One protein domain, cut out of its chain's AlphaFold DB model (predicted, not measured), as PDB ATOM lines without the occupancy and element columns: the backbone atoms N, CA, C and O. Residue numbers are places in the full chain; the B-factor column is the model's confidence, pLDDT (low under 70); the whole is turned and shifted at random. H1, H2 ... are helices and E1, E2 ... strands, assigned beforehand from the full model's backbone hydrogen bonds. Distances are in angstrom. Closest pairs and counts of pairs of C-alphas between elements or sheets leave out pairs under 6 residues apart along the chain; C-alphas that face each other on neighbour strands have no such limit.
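Overview. This is residues 304 to 353 and 363 to 423 of the 423 residues of a protein of Perkinsus marinus (strain ATCC 50983 / TXsc) (UniProt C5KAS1). A strongly twisted, curled sheet of seven strands wraps round one long helix, H1, which packs on its inner face with residues 335 to 346; strand E2 lies to one side of the helix, E4 and E5 to the other. The sheet and H1 make two layers, the helix being on one face of the sheet. The printed part has 111 residues, with named elements in the order E1, E2, H1, E3, E4, E5, E6, E7. The sheet is mixed, in the order E2, E1, E7, E3, E4, E5, E6, and the class is mixed, helices and strands. The whole is compact, with a radius of gyration of the C-alphas of 13.3 A and spans of 35 by 34 by 26 A.

Arrangement. Start at E1, residues 311 to 317, and E2, residues 323 to 329, an antiparallel hairpin in which N 314 and O 326 are within hydrogen-bond range at 2.8 A. H1, residues 335 to 352, is on the sheet, and in it every O i to N i+4 pair is within hydrogen-bond range. Its closest C-alphas to E2 are those of Leu 338 and Phe 328, 7.8 A apart. After the cut, E3, residues 370 to 375, E4, residues 381 to 387, E5, residues 392 to 395, and E6, residues 398 to 401, form a meander, each strand the antiparallel neighbour of the one before. Look for N 372 and O 384 at 2.8 A, N 394 and O 385 at 2.9 A, and N 398 and O 395 at 2.9 A. The closest C-alphas of H1 and E5 are those of Gly 336 and Val 393, 7.2 A apart. E7, residues 415 to 422, is the parallel neighbour of E1, with N 315 and O 417 at 2.8 A, and the antiparallel neighbour of E3, with N 373 and O 420 at 2.8 A. E2 and E6 are the edge strands, and they are apart.

Along the chain. Find C-alpha 311 at (243.638, 231.246, 195.305); from there E1 runs 19.2 A to residue 317. E2, 323 to 329, measures 19.7 A. H1 runs 26.1 A from C-alpha 335 at (249.361, 235.879, 183.379) to residue 352. E3, 370 to 375, measures 16.6 A and E4, 381 to 387, 19.6 A; E5, 392 to 395, and E6, 398 to 401, have four residues each. E7 runs 22.9 A from residue 415 to C-alpha 422 at (238.918, 232.228, 171.384).

Size, cuts and confidence. The two C-alphas farthest apart, those of Lys 351 and Gly 378, are 38.7 A apart. Residues 354 to 362 are not printed, and C-alphas 353 and 363 stand 12.0 A apart across this cut. The link from E6 to E7, residues 402 to 414, is long. Mean pLDDT of the printed part is 79.2; 15 residues are under 70, among them 350 to 353 and 376 to 381.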
ATOM      1  N   GLU A 304     249.244 221.995 191.687       74.44
ATOM      2  CA  GLU A 304     248.187 222.963 191.982       74.44
ATOM      3  C   GLU A 304     248.256 223.464 193.436       74.44
ATOM      4  O   GLU A 304     248.349 222.651 194.362       74.44
ATOM      5  N   PRO A 305     248.101 224.779 193.682       76.44
ATOM      6  CA  PRO A 305     248.056 225.313 195.034       76.44
ATOM      7  C   PRO A 305     246.828 224.796 195.804       76.44
ATOM      8  O   PRO A 305     245.720 224.671 195.267       76.44
ATOM      9  N   ALA A 306     247.018 224.526 197.100       71.44
ATOM     10  CA  ALA A 306     245.933 224.157 198.008       71.44
ATOM     11  C   ALA A 306     244.878 225.276 198.095       71.44
ATOM     12  O   ALA A 306     245.191 226.455 197.941       71.44
ATOM     13  N   ALA A 307     243.616 224.915 198.345       67.50
ATOM     14  CA  ALA A 307     242.540 225.898 198.461       67.50
ATOM     15  C   ALA A 307     242.828 226.881 199.610       67.50
ATOM     16  O   ALA A 307     243.129 226.467 200.728       67.50
ATOM     17  N   GLY A 308     242.727 228.181 199.332       71.44
ATOM     18  CA  GLY A 308     243.056 229.228 200.292       71.44
ATOM     19  C   GLY A 308     242.481 230.590 199.895       71.44
ATOM     20  O   GLY A 308     241.993 230.754 198.778       71.44
ATOM     21  N   PRO A 309     242.543 231.586 200.795       65.75
ATOM     22  CA  PRO A 309     241.875 232.881 200.625       65.75
ATOM     23  C   PRO A 309     242.423 233.740 199.474       65.75
ATOM     24  O   PRO A 309     241.773 234.704 199.083       65.75
ATOM     25  N   ARG A 310     243.598 233.408 198.919       78.31
ATOM     26  CA  ARG A 310     244.228 234.115 197.785       78.31
ATOM     27  C   ARG A 310     244.494 233.190 196.593       78.31
ATOM     28  O   ARG A 310     245.479 233.336 195.871       78.31
ATOM     29  N   VAL A 311     243.614 232.206 196.414       82.56
ATOM     30  CA  VAL A 311     243.638 231.246 195.305       82.56
ATOM     31  C   VAL A 311     242.386 231.430 194.453       82.56
ATOM     32  O   VAL A 311     241.276 231.580 194.967       82.56
ATOM     33  N   THR A 312     242.574 231.416 193.140       83.31
ATOM     34  CA  THR A 312     241.510 231.480 192.142       83.31
ATOM     35  C   THR A 312     241.463 230.182 191.347       83.31
ATOM     36  O   THR A 312     242.493 229.595 191.018       83.31
ATOM     37  N   THR A 313     240.261 229.694 191.062       86.62
ATOM     38  CA  THR A 313     240.028 228.546 190.185       86.62
ATOM     39  C   THR A 313     239.640 229.078 188.819       86.62
ATOM     40  O   THR A 313     238.524 229.568 188.645       86.62
ATOM     41  N   VAL A 314     240.550 228.983 187.851       87.56
ATOM     42  CA  VAL A 314     240.303 229.441 186.484       87.56
ATOM     43  C   VAL A 314     239.709 228.298 185.676       87.56
ATOM     44  O   VAL A 314     240.330 227.250 185.491       87.56
ATOM     45  N   GLN A 315     238.491 228.510 185.190       87.94
ATOM     46  CA  GLN A 315     237.786 227.608 184.294       87.94
ATOM     47  C   GLN A 315     237.818 228.170 182.872       87.94
ATOM     48  O   GLN A 315     237.095 229.114 182.549       87.94
ATOM     49  N   VAL A 316     238.621 227.555 182.009       87.88
ATOM     50  CA  VAL A 316     238.709 227.879 180.585       87.88
ATOM     51  C   VAL A 316     237.645 227.097 179.824       87.88
ATOM     52  O   VAL A 316     237.611 225.866 179.854       87.88
ATOM     53  N   ARG A 317     236.763 227.808 179.124       84.75
ATOM     54  CA  ARG A 317     235.787 227.223 178.197       84.75
ATOM     55  C   ARG A 317     236.378 227.199 176.797       84.75
ATOM     56  O   ARG A 317     236.740 228.252 176.275       84.75
ATOM     57  N   LEU A 318     236.454 226.009 176.211       84.25
ATOM     58  CA  LEU A 318     236.999 225.800 174.877       84.25
ATOM     59  C   LEU A 318     235.895 225.941 173.812       84.25
ATOM     60  O   LEU A 318     234.727 225.657 174.105       84.25
ATOM     61  N   PRO A 319     236.247 226.283 172.558       73.50
ATOM     62  CA  PRO A 319     235.296 226.325 171.442       73.50
ATOM     63  C   PRO A 319     234.619 224.978 171.136       73.50
ATOM     64  O   PRO A 319     233.484 224.952 170.673       73.50
ATOM     65  N   ASN A 320     235.279 223.858 171.448       71.62
ATOM     66  CA  ASN A 320     234.740 222.501 171.284       71.62
ATOM     67  C   ASN A 320     233.784 222.071 172.421       71.62
ATOM     68  O   ASN A 320     233.364 220.919 172.478       71.62
ATOM     69  N   GLY A 321     233.466 222.967 173.362       69.50
ATOM     70  CA  GLY A 321     232.589 222.687 174.502       69.50
ATOM     71  C   GLY A 321     233.263 221.975 175.681       69.50
ATOM     72  O   GLY A 321     232.667 221.917 176.763       69.50
ATOM     73  N   LYS A 322     234.510 221.499 175.527       79.44
ATOM     74  CA  LYS A 322     235.333 220.997 176.637       79.44
ATOM     75  C   LYS A 322     235.695 222.154 177.575       79.44
ATOM     76  O   LYS A 322     235.576 223.337 177.245       79.44
ATOM     77  N   ARG A 323     236.081 221.813 178.802       82.75
ATOM     78  CA  ARG A 323     236.482 222.780 179.823       82.75
ATOM     79  C   ARG A 323     237.778 222.325 180.465       82.75
ATOM     80  O   ARG A 323     237.868 221.172 180.883       82.75
ATOM     81  N   TRP A 324     238.735 223.237 180.572       88.88
ATOM     82  CA  TRP A 324     239.916 223.053 181.407       88.88
ATOM     83  C   TRP A 324     239.726 223.827 182.701       88.88
ATOM     84  O   TRP A 324     239.181 224.931 182.696       88.88
ATOM     85  N   THR A 325     240.172 223.256 183.810       88.06
ATOM     86  CA  THR A 325     240.073 223.893 185.121       88.06
ATOM     87  C   THR A 325     241.393 223.709 185.841       88.06
ATOM     88  O   THR A 325     241.892 222.589 185.891       88.06
ATOM     89  N   ARG A 326     241.932 224.790 186.407       86.69
ATOM     90  CA  ARG A 326     243.091 224.734 187.301       86.69
ATOM     91  C   ARG A 326     243.057 225.857 188.324       86.69
ATOM     92  O   ARG A 326     242.490 226.923 188.083       86.69
ATOM     93  N   ARG A 327     243.660 225.601 189.481       86.50
ATOM     94  CA  ARG A 327     243.853 226.591 190.542       86.50
ATOM     95  C   ARG A 327     245.164 227.348 190.369       86.50
ATOM     96  O   ARG A 327     246.188 226.747 190.064       86.50
ATOM     97  N   PHE A 328     245.118 228.647 190.629       86.62
ATOM     98  CA  PHE A 328     246.257 229.556 190.597       86.62
ATOM     99  C   PHE A 328     246.254 230.437 191.846       86.62
ATOM    100  O   PHE A 328     245.198 230.827 192.346       86.62
ATOM    101  N   SER A 329     247.429 230.762 192.364       85.19
ATOM    102  CA  SER A 329     247.597 231.740 193.436       85.19
ATOM    103  C   SER A 329     247.646 233.146 192.843       85.19
ATOM    104  O   SER A 329     248.418 233.412 191.927       85.19
ATOM    105  N   LEU A 330     246.837 234.057 193.384       82.50
ATOM    106  CA  LEU A 330     246.719 235.425 192.870       82.50
ATOM    107  C   LEU A 330     247.994 236.257 193.044       82.50
ATOM    108  O   LEU A 330     248.186 237.199 192.281       82.50
ATOM    109  N   ASP A 331     248.831 235.904 194.025       78.56
ATOM    110  CA  ASP A 331     250.019 236.677 194.413       78.56
ATOM    111  C   ASP A 331     251.325 236.104 193.840       78.56
ATOM    112  O   ASP A 331     252.336 236.800 193.780       78.56
ATOM    113  N   THR A 332     251.335 234.821 193.463       81.06
ATOM    114  CA  THR A 332     252.552 234.139 192.984       81.06
ATOM    115  C   THR A 332     252.480 233.755 191.515       81.06
ATOM    116  O   THR A 332     253.518 233.735 190.863       81.06
ATOM    117  N   ASN A 333     251.284 233.490 190.978       84.00
ATOM    118  CA  ASN A 333     251.123 233.177 189.565       84.00
ATOM    119  C   ASN A 333     250.846 234.433 188.744       84.00
ATOM    120  O   ASN A 333     250.066 235.316 189.118       84.00
ATOM    121  N   THR A 334     251.483 234.469 187.584       87.44
ATOM    122  CA  THR A 334     251.379 235.536 186.597       87.44
ATOM    123  C   THR A 334     250.418 235.162 185.470       87.44
ATOM    124  O   THR A 334     249.998 234.009 185.331       87.44
ATOM    125  N   LEU A 335     250.063 236.141 184.635       84.06
ATOM    126  CA  LEU A 335     249.361 235.879 183.379       84.06
ATOM    127  C   LEU A 335     250.154 234.916 182.486       84.06
ATOM    128  O   LEU A 335     249.553 234.018 181.900       84.06
ATOM    129  N   GLY A 336     251.483 235.055 182.424       83.75
ATOM    130  CA  GLY A 336     252.360 234.130 181.706       83.75
ATOM    131  C   GLY A 336     252.164 232.675 182.139       83.75
ATOM    132  O   GLY A 336     251.956 231.814 181.287       83.75
ATOM    133  N   ASP A 337     252.106 232.412 183.448       85.12
ATOM    134  CA  ASP A 337     251.912 231.057 183.991       85.12
ATOM    135  C   ASP A 337     250.549 230.451 183.621       85.12
ATOM    136  O   ASP A 337     250.436 229.245 183.372       85.12
ATOM    137  N   LEU A 338     249.501 231.280 183.570       86.75
ATOM    138  CA  LEU A 338     248.167 230.860 183.137       86.75
ATOM    139  C   LEU A 338     248.181 230.435 181.663       86.75
ATOM    140  O   LEU A 338     247.673 229.363 181.330       86.75
ATOM    141  N   PHE A 339     248.768 231.256 180.788       88.19
ATOM    142  CA  PHE A 339     248.855 230.955 179.359       88.19
ATOM    143  C   PHE A 339     249.764 229.755 179.078       88.19
ATOM    144  O   PHE A 339     249.378 228.883 178.305       88.19
ATOM    145  N   LEU A 340     250.897 229.647 179.776       86.12
ATOM    146  CA  LEU A 340     251.802 228.501 179.691       86.12
ATOM    147  C   LEU A 340     251.097 227.193 180.076       86.12
ATOM    148  O   LEU A 340     251.242 226.178 179.399       86.12
ATOM    149  N   TRP A 341     250.276 227.217 181.130       88.69
ATOM    150  CA  TRP A 341     249.459 226.061 181.495       88.69
ATOM    151  C   TRP A 341     248.425 225.702 180.428       88.69
ATOM    152  O   TRP A 341     248.225 224.517 180.168       88.69
ATOM    153  N   MET A 342     247.775 226.689 179.805       86.50
ATOM    154  CA  MET A 342     246.830 226.427 178.715       86.50
ATOM    155  C   MET A 342     247.530 225.776 177.517       86.50
ATOM    156  O   MET A 342     247.009 224.816 176.955       86.50
ATOM    157  N   GLU A 343     248.718 226.262 177.153       87.00
ATOM    158  CA  GLU A 343     249.535 225.680 176.086       87.00
ATOM    159  C   GLU A 343     249.969 224.242 176.442       87.00
ATOM    160  O   GLU A 343     249.852 223.340 175.610       87.00
ATOM    161  N   TRP A 344     250.369 223.990 177.696       85.88
ATOM    162  CA  TRP A 344     250.702 222.647 178.191       85.88
ATOM    163  C   TRP A 344     249.498 221.690 178.161       85.88
ATOM    164  O   TRP A 344     249.606 220.572 177.662       85.88
ATOM    165  N   GLN A 345     248.325 222.134 178.625       84.25
ATOM    166  CA  GLN A 345     247.082 221.351 178.561       84.25
ATOM    167  C   GLN A 345     246.666 221.040 177.125       84.25
ATOM    168  O   GLN A 345     246.199 219.940 176.847       84.25
ATOM    169  N   SER A 346     246.866 221.986 176.204       83.50
ATOM    170  CA  SER A 346     246.606 221.768 174.784       83.50
ATOM    171  C   SER A 346     247.486 220.656 174.206       83.50
ATOM    172  O   SER A 346     246.993 219.874 173.394       83.50
ATOM    173  N   LEU A 347     248.756 220.564 174.619       79.94
ATOM    174  CA  LEU A 347     249.658 219.482 174.214       79.94
ATOM    175  C   LEU A 347     249.244 218.130 174.807       79.94
ATOM    176  O   LEU A 347     249.221 217.134 174.088       79.94
ATOM    177  N   GLU A 348     248.884 218.077 176.090       77.81
ATOM    178  CA  GLU A 348     248.436 216.836 176.743       77.81
ATOM    179  C   GLU A 348     247.110 216.310 176.161       77.81
ATOM    180  O   GLU A 348     246.958 215.111 175.904       77.81
ATOM    181  N   ASP A 349     246.171 217.204 175.850       74.12
ATOM    182  CA  ASP A 349     244.942 216.853 175.131       74.12
ATOM    183  C   ASP A 349     245.229 216.347 173.708       74.12
ATOM    184  O   ASP A 349     244.568 215.419 173.231       74.12
ATOM    185  N   GLY A 350     246.241 216.910 173.039       66.50
ATOM    186  CA  GLY A 350     246.706 216.459 171.727       66.50
ATOM    187  C   GLY A 350     247.361 215.072 171.747       66.50
ATOM    188  O   GLY A 350     247.223 214.327 170.783       66.50
ATOM    189  N   LYS A 351     248.019 214.688 172.850       65.94
ATOM    190  CA  LYS A 351     248.610 213.345 173.026       65.94
ATOM    191  C   LYS A 351     247.567 212.261 173.312       65.94
ATOM    192  O   LYS A 351     247.785 211.096 172.994       65.94
ATOM    193  N   THR A 352     246.454 212.624 173.951       56.09
ATOM    194  CA  THR A 352     245.439 211.671 174.440       56.09
ATOM    195  C   THR A 352     244.282 211.440 173.467       56.09
ATOM    196  O   THR A 352     243.557 210.450 173.596       56.09
ATOM    197  N   THR A 353     244.105 212.308 172.470       53.44
ATOM    198  CA  THR A 353     243.062 212.168 171.447       53.44
ATOM    199  C   THR A 353     243.576 211.360 170.253       53.44
ATOM    200  O   THR A 353     244.304 211.850 169.399       53.44
ATOM    201  N   LEU A 363     246.712 222.869 168.231       80.69
ATOM    202  CA  LEU A 363     247.578 223.096 169.384       80.69
ATOM    203  C   LEU A 363     247.775 224.594 169.592       80.69
ATOM    204  O   LEU A 363     248.178 225.284 168.655       80.69
ATOM    205  N   LEU A 364     247.559 225.092 170.810       81.50
ATOM    206  CA  LEU A 364     247.692 226.524 171.102       81.50
ATOM    207  C   LEU A 364     249.074 227.081 170.744       81.50
ATOM    208  O   LEU A 364     249.174 228.218 170.301       81.50
ATOM    209  N   THR A 365     250.123 226.267 170.858       80.12
ATOM    210  CA  THR A 365     251.493 226.638 170.473       80.12
ATOM    211  C   THR A 365     251.718 226.786 168.972       80.12
ATOM    212  O   THR A 365     252.660 227.461 168.570       80.12
ATOM    213  N   SER A 366     250.864 226.179 168.144       77.94
ATOM    214  CA  SER A 366     250.935 226.260 166.678       77.94
ATOM    215  C   SER A 366     250.238 227.496 166.100       77.94
ATOM    216  O   SER A 366     250.361 227.774 164.908       77.94
ATOM    217  N   LEU A 367     249.508 228.251 166.928       79.75
ATOM    218  CA  LEU A 367     248.743 229.415 166.492       79.75
ATOM    219  C   LEU A 367     249.616 230.671 166.427       79.75
ATOM    220  O   LEU A 367     250.502 230.886 167.254       79.75
ATOM    221  N   ALA A 368     249.310 231.555 165.473       80.25
ATOM    222  CA  ALA A 368     249.948 232.871 165.377       80.25
ATOM    223  C   ALA A 368     249.618 233.773 166.584       80.25
ATOM    224  O   ALA A 368     250.404 234.645 166.948       80.25
ATOM    225  N   GLY A 369     248.467 233.545 167.217       86.44
ATOM    226  CA  GLY A 369     248.026 234.179 168.450       86.44
ATOM    227  C   GLY A 369     246.614 233.718 168.802       86.44
ATOM    228  O   GLY A 369     245.895 233.258 167.922       86.44
ATOM    229  N   TYR A 370     246.230 233.822 170.070       88.31
ATOM    230  CA  TYR A 370     244.887 233.479 170.541       88.31
ATOM    231  C   TYR A 370     244.440 234.408 171.669       88.31
ATOM    232  O   TYR A 370     245.250 235.049 172.342       88.31
ATOM    233  N   ASP A 371     243.132 234.483 171.884       88.25
ATOM    234  CA  ASP A 371     242.503 235.388 172.834       88.25
ATOM    235  C   ASP A 371     241.841 234.635 173.993       88.25
ATOM    236  O   ASP A 371     241.159 233.627 173.823       88.25
ATOM    237  N   VAL A 372     241.982 235.171 175.201       87.94
ATOM    238  CA  VAL A 372     241.260 234.730 176.393       87.94
ATOM    239  C   VAL A 372     240.394 235.881 176.884       87.94
ATOM    240  O   VAL A 372     240.868 236.976 177.190       87.94
ATOM    241  N   LEU A 373     239.088 235.642 176.942       86.75
ATOM    242  CA  LEU A 373     238.100 236.618 177.380       86.75
ATOM    243  C   LEU A 373     237.692 236.335 178.823       86.75
ATOM    244  O   LEU A 373     237.084 235.302 179.108       86.75
ATOM    245  N   LYS A 374     237.954 237.289 179.719       83.44
ATOM    246  CA  LYS A 374     237.410 237.287 181.079       83.44
ATOM    247  C   LYS A 374     236.129 238.109 181.120       83.44
ATOM    248  O   LYS A 374     236.110 239.286 180.738       83.44
ATOM    249  N   GLN A 375     235.049 237.494 181.592       72.31
ATOM    250  CA  GLN A 375     233.817 238.218 181.895       72.31
ATOM    251  C   GLN A 375     234.003 238.950 183.230       72.31
ATOM    252  O   GLN A 375     234.213 238.318 184.258       72.31
ATOM    253  N   GLY A 376     233.991 240.283 183.205       59.69
ATOM    254  CA  GLY A 376     233.929 241.095 184.419       59.69
ATOM    255  C   GLY A 376     232.485 241.290 184.884       59.69
ATOM    256  O   GLY A 376     231.543 241.112 184.109       59.69
ATOM    257  N   PHE A 377     232.304 241.699 186.140       41.91
ATOM    258  CA  PHE A 377     231.024 242.230 186.605       41.91
ATOM    259  C   PHE A 377     230.775 243.595 185.932       41.91
ATOM    260  O   PHE A 377     231.558 244.530 186.099       41.91
ATOM    261  N   GLY A 378     229.702 243.711 185.141       51.81
ATOM    262  CA  GLY A 378     229.348 244.930 184.395       51.81
ATOM    263  C   GLY A 378     229.737 244.910 182.902       51.81
ATOM    264  O   GLY A 378     230.033 243.852 182.351       51.81
ATOM    265  N   PRO A 379     229.711 246.061 182.198       45.19
ATOM    266  CA  PRO A 379     229.905 246.133 180.741       45.19
ATOM    267  C   PRO A 379     231.361 245.927 180.278       45.19
ATOM    268  O   PRO A 379     231.637 245.970 179.079       45.19
ATOM    269  N   PHE A 380     232.303 245.696 181.194       54.41
ATOM    270  CA  PHE A 380     233.729 245.618 180.890       54.41
ATOM    271  C   PHE A 380     234.181 244.160 180.733       54.41
ATOM    272  O   PHE A 380     234.422 243.447 181.706       54.41
ATOM    273  N   ARG A 381     234.313 243.708 179.481       69.00
ATOM    274  CA  ARG A 381     235.007 242.457 179.142       69.00
ATOM    275  C   ARG A 381     236.500 242.745 179.022       69.00
ATOM    276  O   ARG A 381     236.881 243.617 178.244       69.00
ATOM    277  N   ARG A 382     237.341 242.011 179.758       82.44
ATOM    278  CA  ARG A 382     238.799 242.076 179.575       82.44
ATOM    279  C   ARG A 382     239.216 241.014 178.568       82.44
ATOM    280  O   ARG A 382     238.893 239.838 178.734       82.44
ATOM    281  N   LYS A 383     239.902 241.449 177.513       86.94
ATOM    282  CA  LYS A 383     240.440 240.593 176.457       86.94
ATOM    283  C   LYS A 383     241.955 240.530 176.609       86.94
ATOM    284  O   LYS A 383     242.601 241.572 176.523       86.94
ATOM    285  N   PHE A 384     242.472 239.330 176.835       87.75
ATOM    286  CA  PHE A 384     243.896 239.022 176.917       87.75
ATOM    287  C   PHE A 384     244.309 238.336 175.614       87.75
ATOM    288  O   PHE A 384     243.718 237.321 175.263       87.75
ATOM    289  N   HIS A 385     245.282 238.881 174.898       88.00
ATOM    290  CA  HIS A 385     245.807 238.326 173.654       88.00
ATOM    291  C   HIS A 385     247.188 237.720 173.911       88.00
ATOM    292  O   HIS A 385     248.053 238.399 174.467       88.00
ATOM    293  N   ARG A 386     247.398 236.462 173.519       89.06
ATOM    294  CA  ARG A 386     248.662 235.724 173.656       89.06
ATOM    295  C   ARG A 386     249.243 235.435 172.280       89.06
ATOM    296  O   ARG A 386     248.540 234.928 171.412       89.06
ATOM    297  N   VAL A 387     250.537 235.698 172.112       85.81
ATOM    298  CA  VAL A 387     251.323 235.307 170.932       85.81
ATOM    299  C   VAL A 387     252.311 234.209 171.348       85.81
ATOM    300  O   VAL A 387     253.356 234.543 171.916       85.81
ATOM    301  N   PRO A 388     252.032 232.920 171.070       81.12
ATOM    302  CA  PRO A 388     252.848 231.792 171.537       81.12
ATOM    303  C   PRO A 388     254.323 231.901 171.146       81.12
ATOM    304  O   PRO A 388     255.201 231.718 171.982       81.12
ATOM    305  N   ALA A 389     254.595 232.306 169.900       74.25
ATOM    306  CA  ALA A 389     255.951 232.420 169.354       74.25
ATOM    307  C   ALA A 389     256.860 233.395 170.124       74.25
ATOM    308  O   ALA A 389     258.080 233.271 170.075       74.25
ATOM    309  N   THR A 390     256.279 234.381 170.811       78.12
ATOM    310  CA  THR A 390     257.032 235.397 171.566       78.12
ATOM    311  C   THR A 390     256.722 235.380 173.058       78.12
ATOM    312  O   THR A 390     257.275 236.194 173.787       78.12
ATOM    313  N   GLN A 391     255.811 234.502 173.495       79.12
ATOM    314  CA  GLN A 391     255.221 234.470 174.836       79.12
ATOM    315  C   GLN A 391     254.613 235.815 175.292       79.12
ATOM    316  O   GLN A 391     254.267 236.026 176.450       79.12
ATOM    317  N   LYS A 392     254.346 236.743 174.372       82.94
ATOM    318  CA  LYS A 392     253.802 238.052 174.740       82.94
ATOM    319  C   LYS A 392     252.321 237.961 175.077       82.94
ATOM    320  O   LYS A 392     251.546 237.366 174.327       82.94
ATOM    321  N   VAL A 393     251.937 238.600 176.182       83.81
ATOM    322  CA  VAL A 393     250.541 238.794 176.598       83.81
ATOM    323  C   VAL A 393     250.216 240.283 176.575       83.81
ATOM    324  O   VAL A 393     250.876 241.069 177.254       83.81
ATOM    325  N   THR A 394     249.187 240.675 175.826       84.62
ATOM    326  CA  THR A 394     248.670 242.052 175.793       84.62
ATOM    327  C   THR A 394     247.206 242.092 176.218       84.62
ATOM    328  O   THR A 394     246.467 241.121 176.059       84.62
ATOM    329  N   VAL A 395     246.768 243.211 176.796       82.81
ATOM    330  CA  VAL A 395     245.384 243.395 177.254       82.81
ATOM    331  C   VAL A 395     244.729 244.505 176.449       82.81
ATOM    332  O   VAL A 395     245.313 245.566 176.239       82.81
ATOM    333  N   SER A 396     243.497 244.282 175.993       75.62
ATOM    334  CA  SER A 396     242.740 245.279 175.231       75.62
ATOM    335  C   SER A 396     242.659 246.614 175.981       75.62
ATOM    336  O   SER A 396     242.046 246.695 177.044       75.62
ATOM    337  N   GLY A 397     243.235 247.666 175.392       67.50
ATOM    338  CA  GLY A 397     243.300 249.014 175.970       67.50
ATOM    339  C   GLY A 397     244.625 249.360 176.660       67.50
ATOM    340  O   GLY A 397     244.798 250.504 177.071       67.50
ATOM    341  N   GLN A 398     245.575 248.422 176.752       70.31
ATOM    342  CA  GLN A 398     246.922 248.651 177.278       70.31
ATOM    343  C   GLN A 398     247.961 248.196 176.245       70.31
ATOM    344  O   GLN A 398     247.954 247.057 175.796       70.31
ATOM    345  N   ALA A 399     248.860 249.104 175.853       58.41
ATOM    346  CA  ALA A 399     249.934 248.805 174.898       58.41
ATOM    347  C   ALA A 399     251.132 248.075 175.539       58.41
ATOM    348  O   ALA A 399     252.041 247.654 174.830       58.41
ATOM    349  N   ALA A 400     251.152 247.960 176.871       72.25
ATOM    350  CA  ALA A 400     252.229 247.318 177.613       72.25
ATOM    351  C   ALA A 400     252.077 245.790 177.621       72.25
ATOM    352  O   ALA A 400     250.967 245.265 177.703       72.25
ATOM    353  N   GLU A 401     253.209 245.089 177.570       78.00
ATOM    354  CA  GLU A 401     253.284 243.642 177.773       78.00
ATOM    355  C   GLU A 401     253.011 243.328 179.251       78.00
ATOM    356  O   GLU A 401     253.606 243.931 180.144       78.00
ATOM    357  N   MET A 402     252.083 242.407 179.512       77.62
ATOM    358  CA  MET A 402     251.573 242.106 180.859       77.62
ATOM    359  C   MET A 402     251.865 240.669 181.294       77.62
ATOM    360  O   MET A 402     251.219 240.147 182.197       77.62
ATOM    361  N   GLU A 403     252.832 240.009 180.657       76.88
ATOM    362  CA  GLU A 403     253.166 238.612 180.951       76.88
ATOM    363  C   GLU A 403     253.526 238.403 182.428       76.88
ATOM    364  O   GLU A 403     252.967 237.523 183.077       76.88
ATOM    365  N   CYS A 404     254.371 239.276 182.981       81.19
ATOM    366  CA  CYS A 404     254.798 239.224 184.381       81.19
ATOM    367  C   CYS A 404     253.768 239.801 185.369       81.19
ATOM    368  O   CYS A 404     254.051 239.894 186.563       81.19
ATOM    369  N   THR A 405     252.598 240.250 184.902       83.25
ATOM    370  CA  THR A 405     251.563 240.796 185.788       83.25
ATOM    371  C   THR A 405     250.918 239.666 186.583       83.25
ATOM    372  O   THR A 405     250.487 238.661 186.013       83.25
ATOM    373  N   GLN A 406     250.841 239.837 187.903       85.88
ATOM    374  CA  GLN A 406     250.191 238.882 188.796       85.88
ATOM    375  C   GLN A 406     248.701 238.760 188.465       85.88
ATOM    376  O   GLN A 406     248.064 239.729 188.048       85.88
ATOM    377  N   LEU A 407     248.119 237.575 188.664       82.19
ATOM    378  CA  LEU A 407     246.706 237.350 188.349       82.19
ATOM    379  C   LEU A 407     245.774 238.280 189.143       82.19
ATOM    380  O   LEU A 407     244.787 238.764 188.583       82.19
ATOM    381  N   GLY A 408     246.111 238.602 190.399       79.19
ATOM    382  CA  GLY A 408     245.372 239.599 191.184       79.19
ATOM    383  C   GLY A 408     245.335 240.975 190.508       79.19
ATOM    384  O   GLY A 408     244.259 241.540 190.301       79.19
ATOM    385  N   ASP A 409     246.489 241.472 190.062       79.38
ATOM    386  CA  ASP A 409     246.618 242.772 189.383       79.38
ATOM    387  C   ASP A 409     245.993 242.769 187.977       79.38
ATOM    388  O   ASP A 409     245.461 243.777 187.499       79.38
ATOM    389  N   ALA A 410     245.976 241.606 187.322       75.62
ATOM    390  CA  ALA A 410     245.289 241.387 186.053       75.62
ATOM    391  C   ALA A 410     243.750 241.355 186.189       75.62
ATOM    392  O   ALA A 410     243.035 241.342 185.178       75.62
ATOM    393  N   GLY A 411     243.224 241.428 187.417       77.38
ATOM    394  CA  GLY A 411     241.796 241.507 187.720       77.38
ATOM    395  C   GLY A 411     241.112 240.151 187.881       77.38
ATOM    396  O   GLY A 411     239.917 240.053 187.592       77.38
ATOM    397  N   PHE A 412     241.853 239.112 188.281       81.94
ATOM    398  CA  PHE A 412     241.290 237.849 188.765       81.94
ATOM    399  C   PHE A 412     240.997 237.939 190.261       81.94
ATOM    400  O   PHE A 412     241.823 238.411 191.041       81.94
ATOM    401  N   GLU A 413     239.819 237.465 190.659       81.69
ATOM    402  CA  GLU A 413     239.387 237.462 192.053       81.69
ATOM    403  C   GLU A 413     239.523 236.069 192.683       81.69
ATOM    404  O   GLU A 413     239.633 235.044 191.997       81.69
ATOM    405  N   ALA A 414     239.543 236.027 194.016       79.88
ATOM    406  CA  ALA A 414     239.561 234.772 194.760       79.88
ATOM    407  C   ALA A 414     238.220 234.040 194.591       79.88
ATOM    408  O   ALA A 414     237.159 234.663 194.585       79.88
ATOM    409  N   GLY A 415     238.260 232.711 194.481       80.75
ATOM    410  CA  GLY A 415     237.071 231.896 194.216       80.75
ATOM    411  C   GLY A 415     237.127 231.213 192.853       80.75
ATOM    412  O   GLY A 415     238.074 230.476 192.584       80.75
ATOM    413  N   GLN A 416     236.101 231.400 192.019       81.06
ATOM    414  CA  GLN A 416     235.992 230.758 190.707       81.06
ATOM    415  C   GLN A 416     235.787 231.795 189.604       81.06
ATOM    416  O   GLN A 416     234.815 232.546 189.611       81.06
ATOM    417  N   GLU A 417     236.680 231.771 188.623       83.19
ATOM    418  CA  GLU A 417     236.706 232.685 187.488       83.19
ATOM    419  C   GLU A 417     236.530 231.891 186.196       83.19
ATOM    420  O   GLU A 417     237.234 230.911 185.948       83.19
ATOM    421  N   ALA A 418     235.577 232.298 185.361       84.19
ATOM    422  CA  ALA A 418     235.341 231.663 184.070       84.19
ATOM    423  C   ALA A 418     235.906 232.533 182.948       84.19
ATOM    424  O   ALA A 418     235.529 233.698 182.792       84.19
ATOM    425  N   VAL A 419     236.766 231.938 182.129       88.00
ATOM    426  CA  VAL A 419     237.336 232.574 180.944       88.00
ATOM    427  C   VAL A 419     236.975 231.780 179.695       88.00
ATOM    428  O   VAL A 419     236.733 230.573 179.745       88.00
ATOM    429  N   ILE A 420     236.881 232.467 178.562       86.50
ATOM    430  CA  ILE A 420     236.531 231.863 177.276       86.50
ATOM    431  C   ILE A 420     237.751 231.957 176.374       86.50
ATOM    432  O   ILE A 420     238.246 233.056 176.135       86.50
ATOM    433  N   LEU A 421     238.220 230.808 175.893       87.00
ATOM    434  CA  LEU A 421     239.271 230.729 174.887       87.00
ATOM    435  C   LEU A 421     238.660 230.969 173.503       87.00
ATOM    436  O   LEU A 421     237.677 230.327 173.130       87.00
ATOM    437  N   GLN A 422     239.256 231.887 172.756       83.38
ATOM    438  CA  GLN A 422     238.918 232.228 171.384       83.38
ATOM    439  C   GLN A 422     240.199 232.111 170.551       83.38
ATOM    440  O   GLN A 422     241.177 232.799 170.827       83.38
ATOM    441  N   LEU A 423     240.199 231.179 169.599       81.31
ATOM    442  CA  LEU A 423     241.344 230.876 168.737       81.31
ATOM    443  C   LEU A 423     241.443 231.856 167.571       81.31
ATOM    444  O   LEU A 423     240.369 232.328 167.120       81.31
TER     445      LEU A 423